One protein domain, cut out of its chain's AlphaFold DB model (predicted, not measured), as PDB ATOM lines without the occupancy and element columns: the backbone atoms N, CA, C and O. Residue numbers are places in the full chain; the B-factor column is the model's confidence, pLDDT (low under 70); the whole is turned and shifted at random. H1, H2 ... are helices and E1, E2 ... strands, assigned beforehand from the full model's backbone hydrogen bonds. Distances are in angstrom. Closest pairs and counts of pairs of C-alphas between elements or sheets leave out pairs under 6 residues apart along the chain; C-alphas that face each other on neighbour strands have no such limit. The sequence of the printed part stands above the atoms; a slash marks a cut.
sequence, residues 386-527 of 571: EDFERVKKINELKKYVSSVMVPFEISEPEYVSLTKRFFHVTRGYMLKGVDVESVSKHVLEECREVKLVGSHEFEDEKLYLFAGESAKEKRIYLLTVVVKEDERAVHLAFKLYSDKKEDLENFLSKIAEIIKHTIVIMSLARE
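This is residues 386 to 527 of the 571 residues of an uncharacterized protein of Candidatus Aenigmarchaeota archaeon (UniProt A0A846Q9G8). One twisted antiparallel sheet of six strands forms a slab, with H3 and H4 covering one face and the short H2 crossing the opposite face near one end of the strands. H1 packs on H4 at a steep angle and only grazes the sheet, with its residues 401 to 404. The printed part has 142 residues, with four named helices and six named strands in the order H1, E1, H2, E2, H3, E3, E4, E5, E6, H4, and its class is mixed, helices and strands. The sheet is branched at E4, which has E1 and E3 on one side and E5 on the other, while E5 also neighbours E6 and E6 neighbours E2. The whole is compact, with a radius of gyration of the C-alphas of 14.9 A and spans of 42 by 37 by 21 A.

H1, residues 386 to 404, touches H4, residues 504 to 527, with residues 394 to 401 alone; the closest C-alphas are those of Ile 394 and Ile 514, 6.0 A apart. The two run opposite ways at a steep tilt of 49 degrees. E1, residues 405 to 407, is the antiparallel neighbour of E4, residues 461 to 470, with N 406 and O 469 at 2.9 A, within hydrogen-bond range. H2, residues 412 to 419, is on the sheet at a height of 9.1 A. It is only just over E5, residues 476 to 486, with 3 of its 8 C-alphas falling on that strand, and runs across the strands, at 76 degrees to E5 on the local plane. The closest C-alphas of H2 and E5 are those of Tyr 415 and Leu 478, 7.4 A apart. E2, residues 423 to 432, is an edge strand antiparallel to E6, residues 489 to 498, with N 427 and O 494 at 2.9 A. H3, residues 436 to 446, is on the face opposite to H2, over E5 at a height of 8.0 A, and runs along the strands, at 12 degrees to E5 on the local plane. H3 touches H4, the closest C-alphas being those of Val 443 and Ile 515 at 6.3 A, and they run opposite ways at a steep tilt of 55 degrees. E3, residues 451 to 458, begins a meander of E3, E4, E5 and E6, each strand the antiparallel neighbour of the one before. Its three hairpins show N 456 and O 463 at 2.9 A, N 464 and O 481 at 2.8 A, and N 482 and O 493 at 2.8 A. H4 is on the same face as H3, over E2 and E6 at a height of 9.0 A, and runs along the strands. Every O i to N i+4 pair is within hydrogen-bond range in H2, H3 and H4, and 13 of 15 are in H1.

H1 begins at C-alpha 386, (107.030, 105.795, 148.596), spans 27.6 A and has a kink of 25 degrees near residue 393. E2 spans 30.9 A, E3 21.3 A, E4 29.3 A, E5 32.4 A and E6 29.8 A; E5 begins at C-alpha 476, (135.119, 86.199, 142.102). The shorter E1, H2 and H3 span 6.9 A, 10.7 A and 15.4 A. H4 spans 34.8 A and ends at C-alpha 527, (116.526, 112.024, 164.205).

The two C-alphas farthest apart are those of Glu 386 and Pro 413, at 43.9 A. The printed part has no cut, and each link between successive named elements is tight. The mean pLDDT of the printed part is 76.6, and 29 residues are under 70, among them residues 386 to 395, 457 to 460 and 520 to 527.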
ATOM      1  N   GLU A 386     106.461 106.766 149.537       53.88
ATOM      2  CA  GLU A 386     107.030 105.795 148.596       53.88
ATOM      3  C   GLU A 386     108.302 105.098 149.122       53.88
ATOM      4  O   GLU A 386     108.631 104.001 148.674       53.88
ATOM      5  N   ASP A 387     109.002 105.670 150.107       53.81
ATOM      6  CA  ASP A 387     110.224 105.071 150.654       53.81
ATOM      7  C   ASP A 387     109.956 103.894 151.607       53.81
ATOM      8  O   ASP A 387     110.808 103.019 151.753       53.81
ATOM      9  N   PHE A 388     108.749 103.786 152.179       51.44
ATOM     10  CA  PHE A 388     108.340 102.610 152.964       51.44
ATOM     11  C   PHE A 388     108.187 101.347 152.095       51.44
ATOM     12  O   PHE A 388     108.566 100.255 152.521       51.44
ATOM     13  N   GLU A 389     107.719 101.489 150.850       56.22
ATOM     14  CA  GLU A 389     107.703 100.405 149.854       56.22
ATOM     15  C   GLU A 389     109.136  99.973 149.473       56.22
ATOM     16  O   GLU A 389     109.408  98.786 149.257       56.22
ATOM     17  N   ARG A 390     110.103 100.906 149.482       59.09
ATOM     18  CA  ARG A 390     111.524 100.599 149.230       59.09
ATOM     19  C   ARG A 390     112.154  99.753 150.340       59.09
ATOM     20  O   ARG A 390     112.973  98.898 150.021       59.09
ATOM     21  N   VAL A 391     111.735  99.889 151.603       57.16
ATOM     22  CA  VAL A 391     112.210  99.036 152.720       57.16
ATOM     23  C   VAL A 391     111.891  97.560 152.479       57.16
ATOM     24  O   VAL A 391     112.730  96.682 152.697       57.16
ATOM     25  N   LYS A 392     110.689  97.270 151.969       61.12
ATOM     26  CA  LYS A 392     110.271  95.904 151.631       61.12
ATOM     27  C   LYS A 392     111.119  95.334 150.488       61.12
ATOM     28  O   LYS A 392     111.604  94.208 150.585       61.12
ATOM     29  N   LYS A 393     111.388  96.161 149.473       64.56
ATOM     30  CA  LYS A 393     112.257  95.835 148.333       64.56
ATOM     31  C   LYS A 393     113.721  95.611 148.744       64.56
ATOM     32  O   LYS A 393     114.374  94.723 148.207       64.56
ATOM     33  N   ILE A 394     114.232  96.348 149.734       67.88
ATOM     34  CA  ILE A 394     115.591  96.172 150.282       67.88
ATOM     35  C   ILE A 394     115.736  94.819 150.977       67.88
ATOM     36  O   ILE A 394     116.726  94.130 150.753       67.88
ATOM     37  N   ASN A 395     114.750  94.385 151.766       68.38
ATOM     38  CA  ASN A 395     114.798  93.067 152.409       68.38
ATOM     39  C   ASN A 395     114.793  91.912 151.393       68.38
ATOM     40  O   ASN A 395     115.453  90.894 151.608       68.38
ATOM     41  N   GLU A 396     114.086  92.064 150.275       70.12
ATOM     42  CA  GLU A 396     114.129  91.108 149.163       70.12
ATOM     43  C   GLU A 396     115.494  91.117 148.455       70.12
ATOM     44  O   GLU A 396     116.055  90.054 148.180       70.12
ATOM     45  N   LEU A 397     116.079  92.300 148.235       69.56
ATOM     46  CA  LEU A 397     117.420  92.448 147.664       69.56
ATOM     47  C   LEU A 397     118.513  91.868 148.576       69.56
ATOM     48  O   LEU A 397     119.410  91.192 148.077       69.56
ATOM     49  N   LYS A 398     118.418  92.050 149.898       71.75
ATOM     50  CA  LYS A 398     119.334  91.438 150.877       71.75
ATOM     51  C   LYS A 398     119.307  89.916 150.789       71.75
ATOM     52  O   LYS A 398     120.354  89.291 150.661       71.75
ATOM     53  N   LYS A 399     118.111  89.313 150.750       74.00
ATOM     54  CA  LYS A 399     117.955  87.859 150.554       74.00
ATOM     55  C   LYS A 399     118.565  87.387 149.234       74.00
ATOM     56  O   LYS A 399     119.158  86.312 149.188       74.00
ATOM     57  N   TYR A 400     118.453  88.184 148.170       74.19
ATOM     58  CA  TYR A 400     119.091  87.876 146.892       74.19
ATOM     59  C   TYR A 400     120.623  87.879 147.014       74.19
ATOM     60  O   TYR A 400     121.248  86.885 146.667       74.19
ATOM     61  N   VAL A 401     121.222  88.933 147.573       72.25
ATOM     62  CA  VAL A 401     122.683  89.052 147.733       72.25
ATOM     63  C   VAL A 401     123.245  87.925 148.619       72.25
ATOM     64  O   VAL A 401     124.194  87.255 148.210       72.25
ATOM     65  N   SER A 402     122.603  87.621 149.756       72.12
ATOM     66  CA  SER A 402     123.004  86.524 150.658       72.12
ATOM     67  C   SER A 402     122.794  85.120 150.077       72.12
ATOM     68  O   SER A 402     123.447  84.180 150.507       72.12
ATOM     69  N   SER A 403     121.883  84.944 149.113       71.62
ATOM     70  CA  SER A 403     121.666  83.639 148.458       71.62
ATOM     71  C   SER A 403     122.614  83.375 147.285       71.62
ATOM     72  O   SER A 403     122.681  82.249 146.791       71.62
ATOM     73  N   VAL A 404     123.328  84.406 146.822       74.25
ATOM     74  CA  VAL A 404     124.190  84.334 145.637       74.25
ATOM     75  C   VAL A 404     125.675  84.414 145.997       74.25
ATOM     76  O   VAL A 404     126.475  83.855 145.252       74.25
ATOM     77  N   MET A 405     126.056  85.040 147.117       80.12
ATOM     78  CA  MET A 405     127.460  85.174 147.527       80.12
ATOM     79  C   MET A 405     127.847  84.282 148.703       80.12
ATOM     80  O   MET A 405     127.085  84.118 149.650       80.12
ATOM     81  N   VAL A 406     129.081  83.785 148.655       86.12
ATOM     82  CA  VAL A 406     129.780  83.156 149.781       86.12
ATOM     83  C   VAL A 406     131.128  83.856 150.024       86.12
ATOM     84  O   VAL A 406     131.687  84.418 149.079       86.12
ATOM     85  N   PRO A 407     131.674  83.852 151.255       88.44
ATOM     86  CA  PRO A 407     132.987  84.432 151.541       88.44
ATOM     87  C   PRO A 407     134.110  83.782 150.719       88.44
ATOM     88  O   PRO A 407     134.169  82.558 150.616       88.44
ATOM     89  N   PHE A 408     135.024  84.595 150.181       90.06
ATOM     90  CA  PHE A 408     136.199  84.121 149.445       90.06
ATOM     91  C   PHE A 408     137.482  84.452 150.216       90.06
ATOM     92  O   PHE A 408     137.793  85.621 150.447       90.06
ATOM     93  N   GLU A 409     138.216  83.421 150.642       89.62
ATOM     94  CA  GLU A 409     139.447  83.574 151.425       89.62
ATOM     95  C   GLU A 409     140.621  83.982 150.527       89.62
ATOM     96  O   GLU A 409     141.042  83.233 149.646       89.62
ATOM     97  N   ILE A 410     141.156  85.179 150.766       87.56
ATOM     98  CA  ILE A 410     142.263  85.767 150.012       87.56
ATOM     99  C   ILE A 410     143.080  86.698 150.916       87.56
ATOM    100  O   ILE A 410     142.549  87.293 151.851       87.56
ATOM    101  N   SER A 411     144.378  86.832 150.637       80.56
ATOM    102  CA  SER A 411     145.248  87.798 151.324       80.56
ATOM    103  C   SER A 411     145.155  89.203 150.705       80.56
ATOM    104  O   SER A 411     144.935  89.335 149.501       80.56
ATOM    105  N   GLU A 412     145.388  90.268 151.482       73.69
ATOM    106  CA  GLU A 412     145.412  91.648 150.951       73.69
ATOM    107  C   GLU A 412     146.361  91.840 149.742       73.69
ATOM    108  O   GLU A 412     145.952  92.452 148.751       73.69
ATOM    109  N   PRO A 413     147.593  91.288 149.717       70.88
ATOM    110  CA  PRO A 413     148.467  91.418 148.549       70.88
ATOM    111  C   PRO A 413     147.914  90.734 147.292       70.88
ATOM    112  O   PRO A 413     148.088  91.226 146.173       70.88
ATOM    113  N   GLU A 414     147.253  89.590 147.459       74.88
ATOM    114  CA  GLU A 414     146.637  88.858 146.356       74.88
ATOM    115  C   GLU A 414     145.375  89.572 145.853       74.88
ATOM    116  O   GLU A 414     145.185  89.688 144.641       74.88
ATOM    117  N   TYR A 415     144.593  90.162 146.762       84.06
ATOM    118  CA  TYR A 415     143.478  91.053 146.441       84.06
ATOM    119  C   TYR A 415     143.942  92.185 145.517       84.06
ATOM    120  O   TYR A 415     143.426  92.342 144.411       84.06
ATOM    121  N   VAL A 416     144.992  92.915 145.911       69.56
ATOM    122  CA  VAL A 416     145.575  94.010 145.112       69.56
ATOM    123  C   VAL A 416     146.147  93.515 143.775       69.56
ATOM    124  O   VAL A 416     146.188  94.253 142.790       69.56
ATOM    125  N   SER A 417     146.605  92.266 143.699       72.75
ATOM    126  CA  SER A 417     147.078  91.660 142.448       72.75
ATOM    127  C   SER A 417     145.931  91.347 141.477       72.75
ATOM    128  O   SER A 417     146.062  91.548 140.265       72.75
ATOM    129  N   LEU A 418     144.792  90.868 141.984       77.88
ATOM    130  CA  LEU A 418     143.616  90.539 141.173       77.88
ATOM    131  C   LEU A 418     142.889  91.781 140.653       77.88
ATOM    132  O   LEU A 418     142.513  91.801 139.479       77.88
ATOM    133  N   THR A 419     142.776  92.847 141.452       72.38
ATOM    134  CA  THR A 419     142.125  94.105 141.026       72.38
ATOM    135  C   THR A 419     142.775  94.743 139.793       72.38
ATOM    136  O   THR A 419     142.115  95.474 139.060       72.38
ATOM    137  N   LYS A 420     144.045  94.425 139.502       68.25
ATOM    138  CA  LYS A 420     144.756  94.883 138.291       68.25
ATOM    139  C   LYS A 420     144.336  94.167 137.008       68.25
ATOM    140  O   LYS A 420     144.605  94.673 135.923       68.25
ATOM    141  N   ARG A 421     143.762  92.967 137.119       76.69
ATOM    142  CA  ARG A 421     143.420  92.091 135.984       76.69
ATOM    143  C   ARG A 421     141.915  91.993 135.745       76.69
ATOM    144  O   ARG A 421     141.504  91.617 134.655       76.69
ATOM    145  N   PHE A 422     141.116  92.294 136.763       83.50
ATOM    146  CA  PHE A 422     139.666  92.155 136.735       83.50
ATOM    147  C   PHE A 422     138.973  93.363 136.098       83.50
ATOM    148  O   PHE A 422     139.448  94.499 136.173       83.50
ATOM    149  N   PHE A 423     137.814  93.108 135.492       80.00
ATOM    150  CA  PHE A 423     136.900  94.171 135.082       80.00
ATOM    151  C   PHE A 423     136.358  94.860 136.324       80.00
ATOM    152  O   PHE A 423     136.186  94.212 137.354       80.00
ATOM    153  N   HIS A 424     136.077  96.158 136.236       79.62
ATOM    154  CA  HIS A 424     135.550  96.898 137.372       79.62
ATOM    155  C   HIS A 424     134.489  97.915 136.984       79.62
ATOM    156  O   HIS A 424     134.445  98.398 135.855       79.62
ATOM    157  N   VAL A 425     133.662  98.239 137.970       73.19
ATOM    158  CA  VAL A 425     132.663  99.309 137.942       73.19
ATOM    159  C   VAL A 425     132.691 100.051 139.272       73.19
ATOM    160  O   VAL A 425     133.127  99.516 140.297       73.19
ATOM    161  N   THR A 426     132.250 101.301 139.248       71.50
ATOM    162  CA  THR A 426     132.322 102.225 140.380       71.50
ATOM    163  C   THR A 426     130.986 102.891 140.624       71.50
ATOM    164  O   THR A 426     130.225 103.134 139.691       71.50
ATOM    165  N   ARG A 427     130.697 103.201 141.886       73.38
ATOM    166  CA  ARG A 427     129.510 103.963 142.273       73.38
ATOM    167  C   ARG A 427     129.778 104.705 143.568       73.38
ATOM    168  O   ARG A 427     130.453 104.164 144.431       73.38
ATOM    169  N   GLY A 428     129.242 105.906 143.735       72.75
ATOM    170  CA  GLY A 428     129.428 106.659 144.972       72.75
ATOM    171  C   GLY A 428     128.214 107.485 145.362       72.75
ATOM    172  O   GLY A 428     127.329 107.731 144.545       72.75
ATOM    173  N   TYR A 429     128.190 107.901 146.623       71.38
ATOM    174  CA  TYR A 429     127.159 108.734 147.222       71.38
ATOM    175  C   TYR A 429     127.790 109.791 148.124       71.38
ATOM    176  O   TYR A 429     128.845 109.576 148.713       71.38
ATOM    177  N   MET A 430     127.101 110.919 148.260       70.56
ATOM    178  CA  MET A 430     127.401 111.943 149.255       70.56
ATOM    179  C   MET A 430     126.263 111.938 150.268       70.56
ATOM    180  O   MET A 430     125.101 112.071 149.888       70.56
ATOM    181  N   LEU A 431     126.595 111.766 151.541       72.75
ATOM    182  CA  LEU A 431     125.637 111.687 152.632       72.75
ATOM    183  C   LEU A 431     125.866 112.871 153.572       72.75
ATOM    184  O   LEU A 431     126.962 113.060 154.092       72.75
ATOM    185  N   LYS A 432     124.833 113.684 153.790       69.56
ATOM    186  CA  LYS A 432     124.867 114.809 154.735       69.56
ATOM    187  C   LYS A 432     124.198 114.410 156.050       69.56
ATOM    188  O   LYS A 432     123.200 113.698 156.030       69.56
ATOM    189  N   GLY A 433     124.716 114.900 157.176       68.94
ATOM    190  CA  GLY A 433     124.115 114.667 158.499       68.94
ATOM    191  C   GLY A 433     124.387 113.285 159.108       68.94
ATOM    192  O   GLY A 433     123.705 112.892 160.051       68.94
ATOM    193  N   VAL A 434     125.376 112.557 158.585       73.69
ATOM    194  CA  VAL A 434     125.871 111.284 159.129       73.69
ATOM    195  C   VAL A 434     127.373 111.389 159.373       73.69
ATOM    196  O   VAL A 434     128.045 112.120 158.655       73.69
ATOM    197  N   ASP A 435     127.883 110.676 160.374       78.56
ATOM    198  CA  ASP A 435     129.313 110.591 160.688       78.56
ATOM    199  C   ASP A 435     129.957 109.328 160.084       78.56
ATOM    200  O   ASP A 435     129.277 108.325 159.828       78.56
ATOM    201  N   VAL A 436     131.279 109.374 159.870       78.88
ATOM    202  CA  VAL A 436     132.066 108.269 159.288       78.88
ATOM    203  C   VAL A 436     131.890 106.973 160.072       78.88
ATOM    204  O   VAL A 436     131.713 105.916 159.473       78.88
ATOM    205  N   GLU A 437     131.870 107.037 161.404       81.38
ATOM    206  CA  GLU A 437     131.778 105.855 162.262       81.38
ATOM    207  C   GLU A 437     130.431 105.137 162.100       81.38
ATOM    208  O   GLU A 437     130.368 103.908 161.997       81.38
ATOM    209  N   SER A 438     129.336 105.892 162.014       79.44
ATOM    210  CA  SER A 438     128.013 105.339 161.756       79.44
ATOM    211  C   SER A 438     127.916 104.728 160.360       79.44
ATOM    212  O   SER A 438     127.358 103.639 160.219       79.44
ATOM    213  N   VAL A 439     128.450 105.395 159.333       82.69
ATOM    214  CA  VAL A 439     128.457 104.870 157.957       82.69
ATOM    215  C   VAL A 439     129.267 103.576 157.880       82.69
ATOM    216  O   VAL A 439     128.780 102.575 157.354       82.69
ATOM    217  N   SER A 440     130.453 103.557 158.480       84.56
ATOM    218  CA  SER A 440     131.335 102.393 158.536       84.56
ATOM    219  C   SER A 440     130.707 101.176 159.204       84.56
ATOM    220  O   SER A 440     130.813 100.069 158.678       84.56
ATOM    221  N   LYS A 441     129.992 101.360 160.321       83.00
ATOM    222  CA  LYS A 441     129.256 100.264 160.973       83.00
ATOM    223  C   LYS A 441     128.227  99.634 160.042       83.00
ATOM    224  O   LYS A 441     128.120  98.414 159.995       83.00
ATOM    225  N   HIS A 442     127.502 100.449 159.279       82.38
ATOM    226  CA  HIS A 442     126.528  99.938 158.317       82.38
ATOM    227  C   HIS A 442     127.191  99.241 157.130       82.38
ATOM    228  O   HIS A 442     126.706  98.198 156.710       82.38
ATOM    229  N   VAL A 443     128.315  99.756 156.622       84.88
ATOM    230  CA  VAL A 443     129.092  99.067 155.578       84.88
ATOM    231  C   VAL A 443     129.513  97.672 156.050       84.88
ATOM    232  O   VAL A 443     129.301  96.697 155.333       84.88
ATOM    233  N   LEU A 444     130.056  97.560 157.264       85.69
ATOM    234  CA  LEU A 444     130.469  96.277 157.837       85.69
ATOM    235  C   LEU A 444     129.285  95.323 158.053       85.69
ATOM    236  O   LEU A 444     129.391  94.145 157.725       85.69
ATOM    237  N   GLU A 445     128.161  95.827 158.562       83.06
ATOM    238  CA  GLU A 445     126.960  95.023 158.817       83.06
ATOM    239  C   GLU A 445     126.349  94.470 157.522       83.06
ATOM    240  O   GLU A 445     126.025  93.288 157.432       83.06
ATOM    241  N   GLU A 446     126.218  95.304 156.489       82.19
ATOM    242  CA  GLU A 446     125.617  94.892 155.214       82.19
ATOM    243  C   GLU A 446     126.536  93.978 154.395       82.19
ATOM    244  O   GLU A 446     126.061  93.181 153.584       82.19
ATOM    245  N   CYS A 447     127.850  94.056 154.616       84.19
ATOM    246  CA  CYS A 447     128.843  93.201 153.969       84.19
ATOM    247  C   CYS A 447     129.309  92.026 154.846       84.19
ATOM    248  O   CYS A 447     130.269  91.350 154.486       84.19
ATOM    249  N   ARG A 448     128.635  91.721 155.961       82.88
ATOM    250  CA  ARG A 448     129.055  90.660 156.899       82.88
ATOM    251  C   ARG A 448     129.102  89.248 156.296       82.88
ATOM    252  O   ARG A 448     129.815  88.388 156.800       82.88
ATOM    253  N   GLU A 449     128.335  89.009 155.232       80.44
ATOM    254  CA  GLU A 449     128.233  87.705 154.554       80.44
ATOM    255  C   GLU A 449     129.357  87.482 153.515       80.44
ATOM    256  O   GLU A 449     129.404  86.442 152.861       80.44
ATOM    257  N   VAL A 450     130.267  88.451 153.342       86.12
ATOM    258  CA  VAL A 450     131.484  88.329 152.520       86.12
ATOM    259  C   VAL A 450     132.731  88.520 153.374       86.12
ATOM    260  O   VAL A 450     132.692  89.105 154.455       86.12
ATOM    261  N   LYS A 451     133.873  88.016 152.901       89.94
ATOM    262  CA  LYS A 451     135.123  88.086 153.655       89.94
ATOM    263  C   LYS A 451     135.613  89.529 153.714       89.94
ATOM    264  O   LYS A 451     135.936  90.085 152.672       89.94
ATOM    265  N   LEU A 452     135.755  90.108 154.907       90.88
ATOM    266  CA  LEU A 452     136.581  91.302 155.100       90.88
ATOM    267  C   LEU A 452     138.056  90.887 154.999       90.88
ATOM    268  O   LEU A 452     138.568  90.159 155.848       90.88
ATOM    269  N   VAL A 453     138.705  91.305 153.919       86.81
ATOM    270  CA  VAL A 453     140.108  91.014 153.595       86.81
ATOM    271  C   VAL A 453     141.040  91.976 154.322       86.81
ATOM    272  O   VAL A 453     142.100  91.560 154.770       86.81
ATOM    273  N   GLY A 454     140.620  93.235 154.463       78.62
ATOM    274  CA  GLY A 454     141.393  94.288 155.110       78.62
ATOM    275  C   GLY A 454     140.541  95.500 155.453       78.62
ATOM    276  O   GLY A 454     139.584  95.815 154.738       78.62
ATOM    277  N   SER A 455     140.893  96.189 156.534       82.19
ATOM    278  CA  SER A 455     140.308  97.476 156.910       82.19
ATOM    279  C   SER A 455     141.412  98.439 157.306       82.19
ATOM    280  O   SER A 455     142.241  98.095 158.150       82.19
ATOM    281  N   HIS A 456     141.392  99.638 156.742       73.69
ATOM    282  CA  HIS A 456     142.411 100.655 156.974       73.69
ATOM    283  C   HIS A 456     141.738 101.970 157.360       73.69
ATOM    284  O   HIS A 456     140.760 102.369 156.732       73.69
ATOM    285  N   GLU A 457     142.236 102.616 158.409       68.69
ATOM    286  CA  GLU A 457     141.707 103.877 158.934       68.69
ATOM    287  C   GLU A 457     142.770 104.972 158.811       68.69
ATOM    288  O   GLU A 457     143.925 104.799 159.210       68.69
ATOM    289  N   PHE A 458     142.361 106.094 158.234       62.47
ATOM    290  CA  PHE A 458     143.114 107.327 158.031       62.47
ATOM    291  C   PHE A 458     142.304 108.474 158.650       62.47
ATOM    292  O   PHE A 458     141.095 108.335 158.794       62.47
ATOM    293  N   GLU A 459     142.959 109.584 159.015       60.50
ATOM    294  CA  GLU A 459     142.388 110.688 159.826       60.50
ATOM    295  C   GLU A 459     140.900 110.982 159.549       60.50
ATOM    296  O   GLU A 459     140.112 110.924 160.489       60.50
ATOM    297  N   ASP A 460     140.514 111.155 158.277       67.88
ATOM    298  CA  ASP A 460     139.125 111.392 157.851       67.88
ATOM    299  C   ASP A 460     138.608 110.351 156.829       67.88
ATOM    300  O   ASP A 460     137.628 110.594 156.124       67.88
ATOM    301  N   GLU A 461     139.271 109.195 156.680       72.38
ATOM    302  CA  GLU A 461     138.948 108.190 155.654       72.38
ATOM    303  C   GLU A 461     139.052 106.752 156.186       72.38
ATOM    304  O   GLU A 461     140.053 106.355 156.770       72.38
ATOM    305  N   LYS A 462     138.039 105.921 155.930       78.75
ATOM    306  CA  LYS A 462     138.040 104.483 156.219       78.75
ATOM    307  C   LYS A 462     137.896 103.681 154.934       78.75
ATOM    308  O   LYS A 462     136.976 103.898 154.146       78.75
ATOM    309  N   LEU A 463     138.792 102.722 154.747       80.31
ATOM    310  CA  LEU A 463     138.843 101.824 153.604       80.31
ATOM    311  C   LEU A 463     138.524 100.398 154.045       80.31
ATOM    312  O   LEU A 463     139.140  99.879 154.972       80.31
ATOM    313  N   TYR A 464     137.635  99.735 153.314       85.06
ATOM    314  CA  TYR A 464     137.286  98.334 153.523       85.06
ATOM    315  C   TYR A 464     137.462  97.535 152.237       85.06
ATOM    316  O   TYR A 464     136.985  97.928 151.170       85.06
ATOM    317  N   LEU A 465     138.133  96.393 152.346       85.62
ATOM    318  CA  LEU A 465     138.359  95.449 151.260       85.62
ATOM    319  C   LEU A 465     137.559  94.180 151.545       85.62
ATOM    320  O   LEU A 465     137.838  93.491 152.520       85.62
ATOM    321  N   PHE A 466     136.589  93.852 150.696       90.44
ATOM    322  CA  PHE A 466     135.763  92.653 150.822       90.44
ATOM    323  C   PHE A 466     135.943  91.704 149.639       90.44
ATOM    324  O   PHE A 466     136.050  92.158 148.499       90.44
ATOM    325  N   ALA A 467     135.911  90.397 149.886       92.12
ATOM    326  CA  ALA A 467     135.982  89.362 148.863       92.12
ATOM    327  C   ALA A 467     134.858  88.328 149.010       92.12
ATOM    328  O   ALA A 467     134.586  87.804 150.095       92.12
ATOM    329  N   GLY A 468     134.213  88.013 147.891       90.25
ATOM    330  CA  GLY A 468     133.168  87.002 147.808       90.25
ATOM    331  C   GLY A 468     133.220  86.229 146.496       90.25
ATOM    332  O   GLY A 468     133.815  86.673 145.516       90.25
ATOM    333  N   GLU A 469     132.580  85.068 146.478       89.69
ATOM    334  CA  GLU A 469     132.440  84.206 145.308       89.69
ATOM    335  C   GLU A 469     130.954  83.923 145.041       89.69
ATOM    336  O   GLU A 469     130.164  83.754 145.971       89.69
ATOM    337  N   SER A 470     130.548  83.874 143.769       85.50
ATOM    338  CA  SER A 470     129.192  83.449 143.401       85.50
ATOM    339  C   SER A 470     129.008  81.948 143.612       85.50
ATOM    340  O   SER A 470     129.692  81.141 142.977       85.50
ATOM    341  N   ALA A 471     128.006  81.569 144.405       75.44
ATOM    342  CA  ALA A 471     127.710  80.179 144.749       75.44
ATOM    343  C   ALA A 471     127.388  79.287 143.533       75.44
ATOM    344  O   ALA A 471     127.627  78.081 143.570       75.44
ATOM    345  N   LYS A 472     126.833  79.856 142.451       73.12
ATOM    346  CA  LYS A 472     126.429  79.096 141.250       73.12
ATOM    347  C   LYS A 472     127.480  79.093 140.149       73.12
ATOM    348  O   LYS A 472     127.613  78.103 139.440       73.12
ATOM    349  N   GLU A 473     128.187  80.205 139.981       76.50
ATOM    350  CA  GLU A 473     129.025  80.437 138.799       76.50
ATOM    351  C   GLU A 473     130.520  80.518 139.108       76.50
ATOM    352  O   GLU A 473     131.308  80.672 138.177       76.50
ATOM    353  N   LYS A 474     130.912  80.419 140.387       81.19
ATOM    354  CA  LYS A 474     132.306  80.533 140.845       81.19
ATOM    355  C   LYS A 474     133.016  81.809 140.372       81.19
ATOM    356  O   LYS A 474     134.219  81.822 140.133       81.19
ATOM    357  N   ARG A 475     132.246  82.886 140.193       85.69
ATOM    358  CA  ARG A 475     132.759  84.220 139.845       85.69
ATOM    359  C   ARG A 475     133.315  84.886 141.088       85.69
ATOM    360  O   ARG A 475     132.630  84.883 142.112       85.69
ATOM    361  N   ILE A 476     134.488  85.495 140.982       89.31
ATOM    362  CA  ILE A 476     135.119  86.199 142.102       89.31
ATOM    363  C   ILE A 476     134.676  87.659 142.064       89.31
ATOM    364  O   ILE A 476     134.714  88.300 141.013       89.31
ATOM    365  N   TYR A 477     134.284  88.186 143.220       89.25
ATOM    366  CA  TYR A 477     133.924  89.579 143.429       89.25
ATOM    367  C   TYR A 477     134.818  90.192 144.498       89.25
ATOM    368  O   TYR A 477     134.861  89.719 145.633       89.25
ATOM    369  N   LEU A 478     135.511  91.269 144.140       88.44
ATOM    370  CA  LEU A 478     136.309  92.058 145.075       88.44
ATOM    371  C   LEU A 478     135.654  93.428 145.202       88.44
ATOM    372  O   LEU A 478     135.523  94.136 144.210       88.44
ATOM    373  N   LEU A 479     135.217  93.804 146.397       87.56
ATOM    374  CA  LEU A 479     134.565  95.082 146.662       87.56
ATOM    375  C   LEU A 479     135.474  95.950 147.529       87.56
ATOM    376  O   LEU A 479     135.858  95.555 148.623       87.56
ATOM    377  N   THR A 480     135.820  97.130 147.035       83.06
ATOM    378  CA  THR A 480     136.513  98.177 147.784       83.06
ATOM    379  C   THR A 480     135.494  99.241 148.170       83.06
ATOM    380  O   THR A 480     134.783  99.747 147.298       83.06
ATOM    381  N   VAL A 481     135.422  99.580 149.456       84.62
ATOM    382  CA  VAL A 481     134.547 100.635 149.979       84.62
ATOM    383  C   VAL A 481     135.394 101.699 150.658       84.62
ATOM    384  O   VAL A 481     136.176 101.378 151.546       84.62
ATOM    385  N   VAL A 482     135.231 102.951 150.241       81.31
ATOM    386  CA  VAL A 482     135.878 104.123 150.837       81.31
ATOM    387  C   VAL A 482     134.804 104.980 151.491       81.31
ATOM    388  O   VAL A 482     133.813 105.326 150.846       81.31
ATOM    389  N   VAL A 483     135.005 105.324 152.757       83.19
ATOM    390  CA  VAL A 483     134.177 106.249 153.532       83.19
ATOM    391  C   VAL A 483     135.058 107.430 153.900       83.19
ATOM    392  O   VAL A 483     136.011 107.240 154.638       83.19
ATOM    393  N   LYS A 484     134.776 108.629 153.401       79.75
ATOM    394  CA  LYS A 484     135.608 109.815 153.635       79.75
ATOM    395  C   LYS A 484     134.776 110.995 154.112       79.75
ATOM    396  O   LYS A 484     133.733 111.259 153.525       79.75
ATOM    397  N   GLU A 485     135.231 111.722 155.120       76.62
ATOM    398  CA  GLU A 485     134.618 112.982 155.549       76.62
ATOM    399  C   GLU A 485     135.246 114.176 154.825       76.62
ATOM    400  O   GLU A 485     136.461 114.237 154.641       76.62
ATOM    401  N   ASP A 486     134.413 115.120 154.385       74.19
ATOM    402  CA  ASP A 486     134.854 116.405 153.839       74.19
ATOM    403  C   ASP A 486     133.904 117.524 154.284       74.19
ATOM    404  O   ASP A 486     132.718 117.478 153.945       74.19
ATOM    405  N   GLU A 487     134.432 118.471 155.075       61.34
ATOM    406  CA  GLU A 487     133.915 119.747 155.632       61.34
ATOM    407  C   GLU A 487     132.447 119.848 156.137       61.34
ATOM    408  O   GLU A 487     132.129 120.825 156.822       61.34
ATOM    409  N   ARG A 488     131.550 118.891 155.827       67.00
ATOM    410  CA  ARG A 488     130.117 118.753 156.195       67.00
ATOM    411  C   ARG A 488     129.402 117.511 155.615       67.00
ATOM    412  O   ARG A 488     128.191 117.374 155.828       67.00
ATOM    413  N   ALA A 489     130.068 116.647 154.847       76.25
ATOM    414  CA  ALA A 489     129.455 115.464 154.241       76.25
ATOM    415  C   ALA A 489     130.378 114.240 154.284       76.25
ATOM    416  O   ALA A 489     131.598 114.360 154.233       76.25
ATOM    417  N   VAL A 490     129.773 113.053 154.318       79.19
ATOM    418  CA  VAL A 490     130.471 111.777 154.175       79.19
ATOM    419  C   VAL A 490     130.325 111.285 152.739       79.19
ATOM    420  O   VAL A 490     129.223 111.039 152.244       79.19
ATOM    421  N   HIS A 491     131.453 111.132 152.068       79.25
ATOM    422  CA  HIS A 491     131.599 110.522 150.760       79.25
ATOM    423  C   HIS A 491     131.728 109.010 150.919       79.25
ATOM    424  O   HIS A 491     132.636 108.516 151.577       79.25
ATOM    425  N   LEU A 492     130.822 108.270 150.288       79.31
ATOM    426  CA  LEU A 492     130.824 106.815 150.265       79.31
ATOM    427  C   LEU A 492     131.062 106.353 148.831       79.31
ATOM    428  O   LEU A 492     130.204 106.564 147.978       79.31
ATOM    429  N   ALA A 493     132.200 105.730 148.552       77.31
ATOM    430  CA  ALA A 493     132.540 105.217 147.229       77.31
ATOM    431  C   ALA A 493     132.699 103.697 147.255       77.31
ATOM    432  O   ALA A 493     133.322 103.129 148.146       77.31
ATOM    433  N   PHE A 494     132.159 103.046 146.235       78.06
ATOM    434  CA  PHE A 494     132.241 101.619 145.995       78.06
ATOM    435  C   PHE A 494     132.961 101.367 144.681       78.06
ATOM    436  O   PHE A 494     132.660 101.984 143.655       78.06
ATOM    437  N   LYS A 495     133.861 100.392 144.692       80.12
ATOM    438  CA  LYS A 495     134.495  99.868 143.490       80.12
ATOM    439  C   LYS A 495     134.451  98.356 143.529       80.12
ATOM    440  O   LYS A 495     135.001  97.744 144.439       80.12
ATOM    441  N   LEU A 496     133.773  97.765 142.557       83.25
ATOM    442  CA  LEU A 496     133.583  96.327 142.469       83.25
ATOM    443  C   LEU A 496     134.368  95.783 141.283       83.25
ATOM    444  O   LEU A 496     134.238  96.298 140.174       83.25
ATOM    445  N   TYR A 497     135.138  94.732 141.525       86.69
ATOM    446  CA  TYR A 497     135.920  94.015 140.531       86.69
ATOM    447  C   TYR A 497     135.388  92.594 140.356       86.69
ATOM    448  O   TYR A 497     134.979  91.970 141.334       86.69
ATOM    449  N   SER A 498     135.459  92.065 139.137       89.69
ATOM    450  CA  SER A 498     135.217  90.648 138.862       89.69
ATOM    451  C   SER A 498     136.021  90.147 137.665       89.69
ATOM    452  O   SER A 498     136.419  90.910 136.782       89.69
ATOM    453  N   ASP A 499     136.249  88.838 137.625       86.94
ATOM    454  CA  ASP A 499     136.869  88.141 136.501       86.94
ATOM    455  C   ASP A 499     136.016  88.205 135.217       86.94
ATOM    456  O   ASP A 499     136.546  88.022 134.120       86.94
ATOM    457  N   LYS A 500     134.722  88.552 135.327       84.62
ATOM    458  CA  LYS A 500     133.808  88.785 134.196       84.62
ATOM    459  C   LYS A 500     133.122  90.152 134.267       84.62
ATOM    460  O   LYS A 500     132.802  90.653 135.338       84.62
ATOM    461  N   LYS A 501     132.849  90.745 133.100       82.81
ATOM    462  CA  LYS A 501     132.183  92.059 132.980       82.81
ATOM    463  C   LYS A 501     130.651  91.992 133.107       82.81
ATOM    464  O   LYS A 501     130.026  92.977 133.488       82.81
ATOM    465  N   GLU A 502     130.048  90.862 132.747       82.50
ATOM    466  CA  GLU A 502     128.591  90.660 132.715       82.50
ATOM    467  C   GLU A 502     127.949  90.905 134.091       82.50
ATOM    468  O   GLU A 502     128.453  90.413 135.098       82.50
ATOM    469  N   ASP A 503     126.832  91.639 134.122       77.00
ATOM    470  CA  ASP A 503     126.029  91.969 135.316       77.00
ATOM    471  C   ASP A 503     126.735  92.733 136.450       77.00
ATOM    472  O   ASP A 503     126.100  93.057 137.456       77.00
ATOM    473  N   LEU A 504     128.007  93.105 136.282       81.25
ATOM    474  CA  LEU A 504     128.812  93.751 137.320       81.25
ATOM    475  C   LEU A 504     128.204  95.081 137.797       81.25
ATOM    476  O   LEU A 504     128.163  95.364 138.993       81.25
ATOM    477  N   GLU A 505     127.678  95.878 136.866       79.69
ATOM    478  CA  GLU A 505     127.042  97.169 137.147       79.69
ATOM    479  C   GLU A 505     125.708  97.014 137.890       79.69
ATOM    480  O   GLU A 505     125.461  97.690 138.889       79.69
ATOM    481  N   ASN A 506     124.874  96.063 137.458       81.44
ATOM    482  CA  ASN A 506     123.614  95.733 138.124       81.44
ATOM    483  C   ASN A 506     123.871  95.203 139.544       81.44
ATOM    484  O   ASN A 506     123.165  95.552 140.491       81.44
ATOM    485  N   PHE A 507     124.919  94.396 139.712       81.75
ATOM    486  CA  PHE A 507     125.308  93.857 141.008       81.75
ATOM    487  C   PHE A 507     125.820  94.946 141.959       81.75
ATOM    488  O   PHE A 507     125.335  95.043 143.090       81.75
ATOM    489  N   LEU A 508     126.709  95.829 141.486       82.19
ATOM    490  CA  LEU A 508     127.164  96.976 142.273       82.19
ATOM    491  C   LEU A 508     126.005  97.914 142.629       82.19
ATOM    492  O   LEU A 508     125.929  98.367 143.768       82.19
ATOM    493  N   SER A 509     125.083  98.174 141.696       79.81
ATOM    494  CA  SER A 509     123.890  98.996 141.946       79.81
ATOM    495  C   SER A 509     123.091  98.471 143.134       79.81
ATOM    496  O   SER A 509     122.751  99.244 144.024       79.81
ATOM    497  N   LYS A 510     122.845  97.155 143.185       81.81
ATOM    498  CA  LYS A 510     122.082  96.520 144.267       81.81
ATOM    499  C   LYS A 510     122.790  96.639 145.617       81.81
ATOM    500  O   LYS A 510     122.157  97.046 146.585       81.81
ATOM    501  N   ILE A 511     124.087  96.324 145.685       80.06
ATOM    502  CA  ILE A 511     124.872  96.420 146.931       80.06
ATOM    503  C   ILE A 511     124.925  97.870 147.423       80.06
ATOM    504  O   ILE A 511     124.631  98.157 148.582       80.06
ATOM    505  N   ALA A 512     125.244  98.797 146.522       77.94
ATOM    506  CA  ALA A 512     125.356 100.211 146.836       77.94
ATOM    507  C   ALA A 512     124.005 100.802 147.291       77.94
ATOM    508  O   ALA A 512     123.978 101.626 148.200       77.94
ATOM    509  N   GLU A 513     122.884 100.397 146.684       75.56
ATOM    510  CA  GLU A 513     121.537 100.824 147.093       75.56
ATOM    511  C   GLU A 513     121.134 100.275 148.462       75.56
ATOM    512  O   GLU A 513     120.599 101.036 149.267       75.56
ATOM    513  N   ILE A 514     121.423  99.000 148.758       76.94
ATOM    514  CA  ILE A 514     121.170  98.412 150.084       76.94
ATOM    515  C   ILE A 514     121.888  99.233 151.157       76.94
ATOM    516  O   ILE A 514     121.250  99.710 152.095       76.94
ATOM    517  N   ILE A 515     123.195  99.451 150.983       77.31
ATOM    518  CA  ILE A 515     124.020 100.157 151.967       77.31
ATOM    519  C   ILE A 515     123.554 101.608 152.115       77.31
ATOM    520  O   ILE A 515     123.319 102.061 153.236       77.31
ATOM    521  N   LYS A 516     123.333 102.323 151.000       75.06
ATOM    522  CA  LYS A 516     122.810 103.699 151.022       75.06
ATOM    523  C   LYS A 516     121.496 103.779 151.795       75.06
ATOM    524  O   LYS A 516     121.366 104.603 152.695       75.06
ATOM    525  N   HIS A 517     120.511 102.959 151.439       71.19
ATOM    526  CA  HIS A 517     119.183 103.080 152.025       71.19
ATOM    527  C   HIS A 517     119.142 102.654 153.493       71.19
ATOM    528  O   HIS A 517     118.454 103.320 154.264       71.19
ATOM    529  N   THR A 518     119.898 101.630 153.911       71.62
ATOM    530  CA  THR A 518     120.027 101.303 155.341       71.62
ATOM    531  C   THR A 518     120.563 102.504 156.121       71.62
ATOM    532  O   THR A 518     119.979 102.873 157.140       71.62
ATOM    533  N   ILE A 519     121.626 103.151 155.626       72.00
ATOM    534  CA  ILE A 519     122.216 104.322 156.288       72.00
ATOM    535  C   ILE A 519     121.189 105.456 156.402       72.00
ATOM    536  O   ILE A 519     121.034 106.026 157.479       72.00
ATOM    537  N   VAL A 520     120.458 105.751 155.321       67.00
ATOM    538  CA  VAL A 520     119.441 106.817 155.283       67.00
ATOM    539  C   VAL A 520     118.266 106.537 156.226       67.00
ATOM    540  O   VAL A 520     117.825 107.426 156.948       67.00
ATOM    541  N   ILE A 521     117.748 105.307 156.254       65.31
ATOM    542  CA  ILE A 521     116.617 104.944 157.121       65.31
ATOM    543  C   ILE A 521     117.020 105.046 158.595       65.31
ATOM    544  O   ILE A 521     116.269 105.581 159.411       65.31
ATOM    545  N   MET A 522     118.207 104.548 158.946       64.12
ATOM    546  CA  MET A 522     118.663 104.527 160.336       64.12
ATOM    547  C   MET A 522     119.127 105.902 160.830       64.12
ATOM    548  O   MET A 522     118.945 106.205 162.010       64.12
ATOM    549  N   SER A 523     119.657 106.763 159.953       62.66
ATOM    550  CA  SER A 523     119.965 108.152 160.311       62.66
ATOM    551  C   SER A 523     118.695 108.964 160.593       62.66
ATOM    552  O   SER A 523     118.644 109.683 161.590       62.66
ATOM    553  N   LEU A 524     117.636 108.768 159.801       60.91
ATOM    554  CA  LEU A 524     116.336 109.411 160.012       60.91
ATOM    555  C   LEU A 524     115.607 108.880 161.256       60.91
ATOM    556  O   LEU A 524     114.999 109.662 161.984       60.91
ATOM    557  N   ALA A 525     115.703 107.581 161.560       58.84
ATOM    558  CA  ALA A 525     115.144 107.009 162.790       58.84
ATOM    559  C   ALA A 525     115.784 107.614 164.056       58.84
ATOM    560  O   ALA A 525     115.071 107.971 164.993       58.84
ATOM    561  N   ARG A 526     117.111 107.822 164.055       58.50
ATOM    562  CA  ARG A 526     117.815 108.528 165.143       58.50
ATOM    563  C   ARG A 526     117.383 109.988 165.275       58.50
ATOM    564  O   ARG A 526     117.395 110.527 166.378       58.50
ATOM    565  N   GLU A 527     117.031 110.649 164.174       54.78
ATOM    566  CA  GLU A 527     116.526 112.024 164.205       54.78
ATOM    567  C   GLU A 527     115.106 112.089 164.782       54.78
ATOM    568  O   GLU A 527     114.831 112.953 165.614       54.78
TER     569      GLU A 527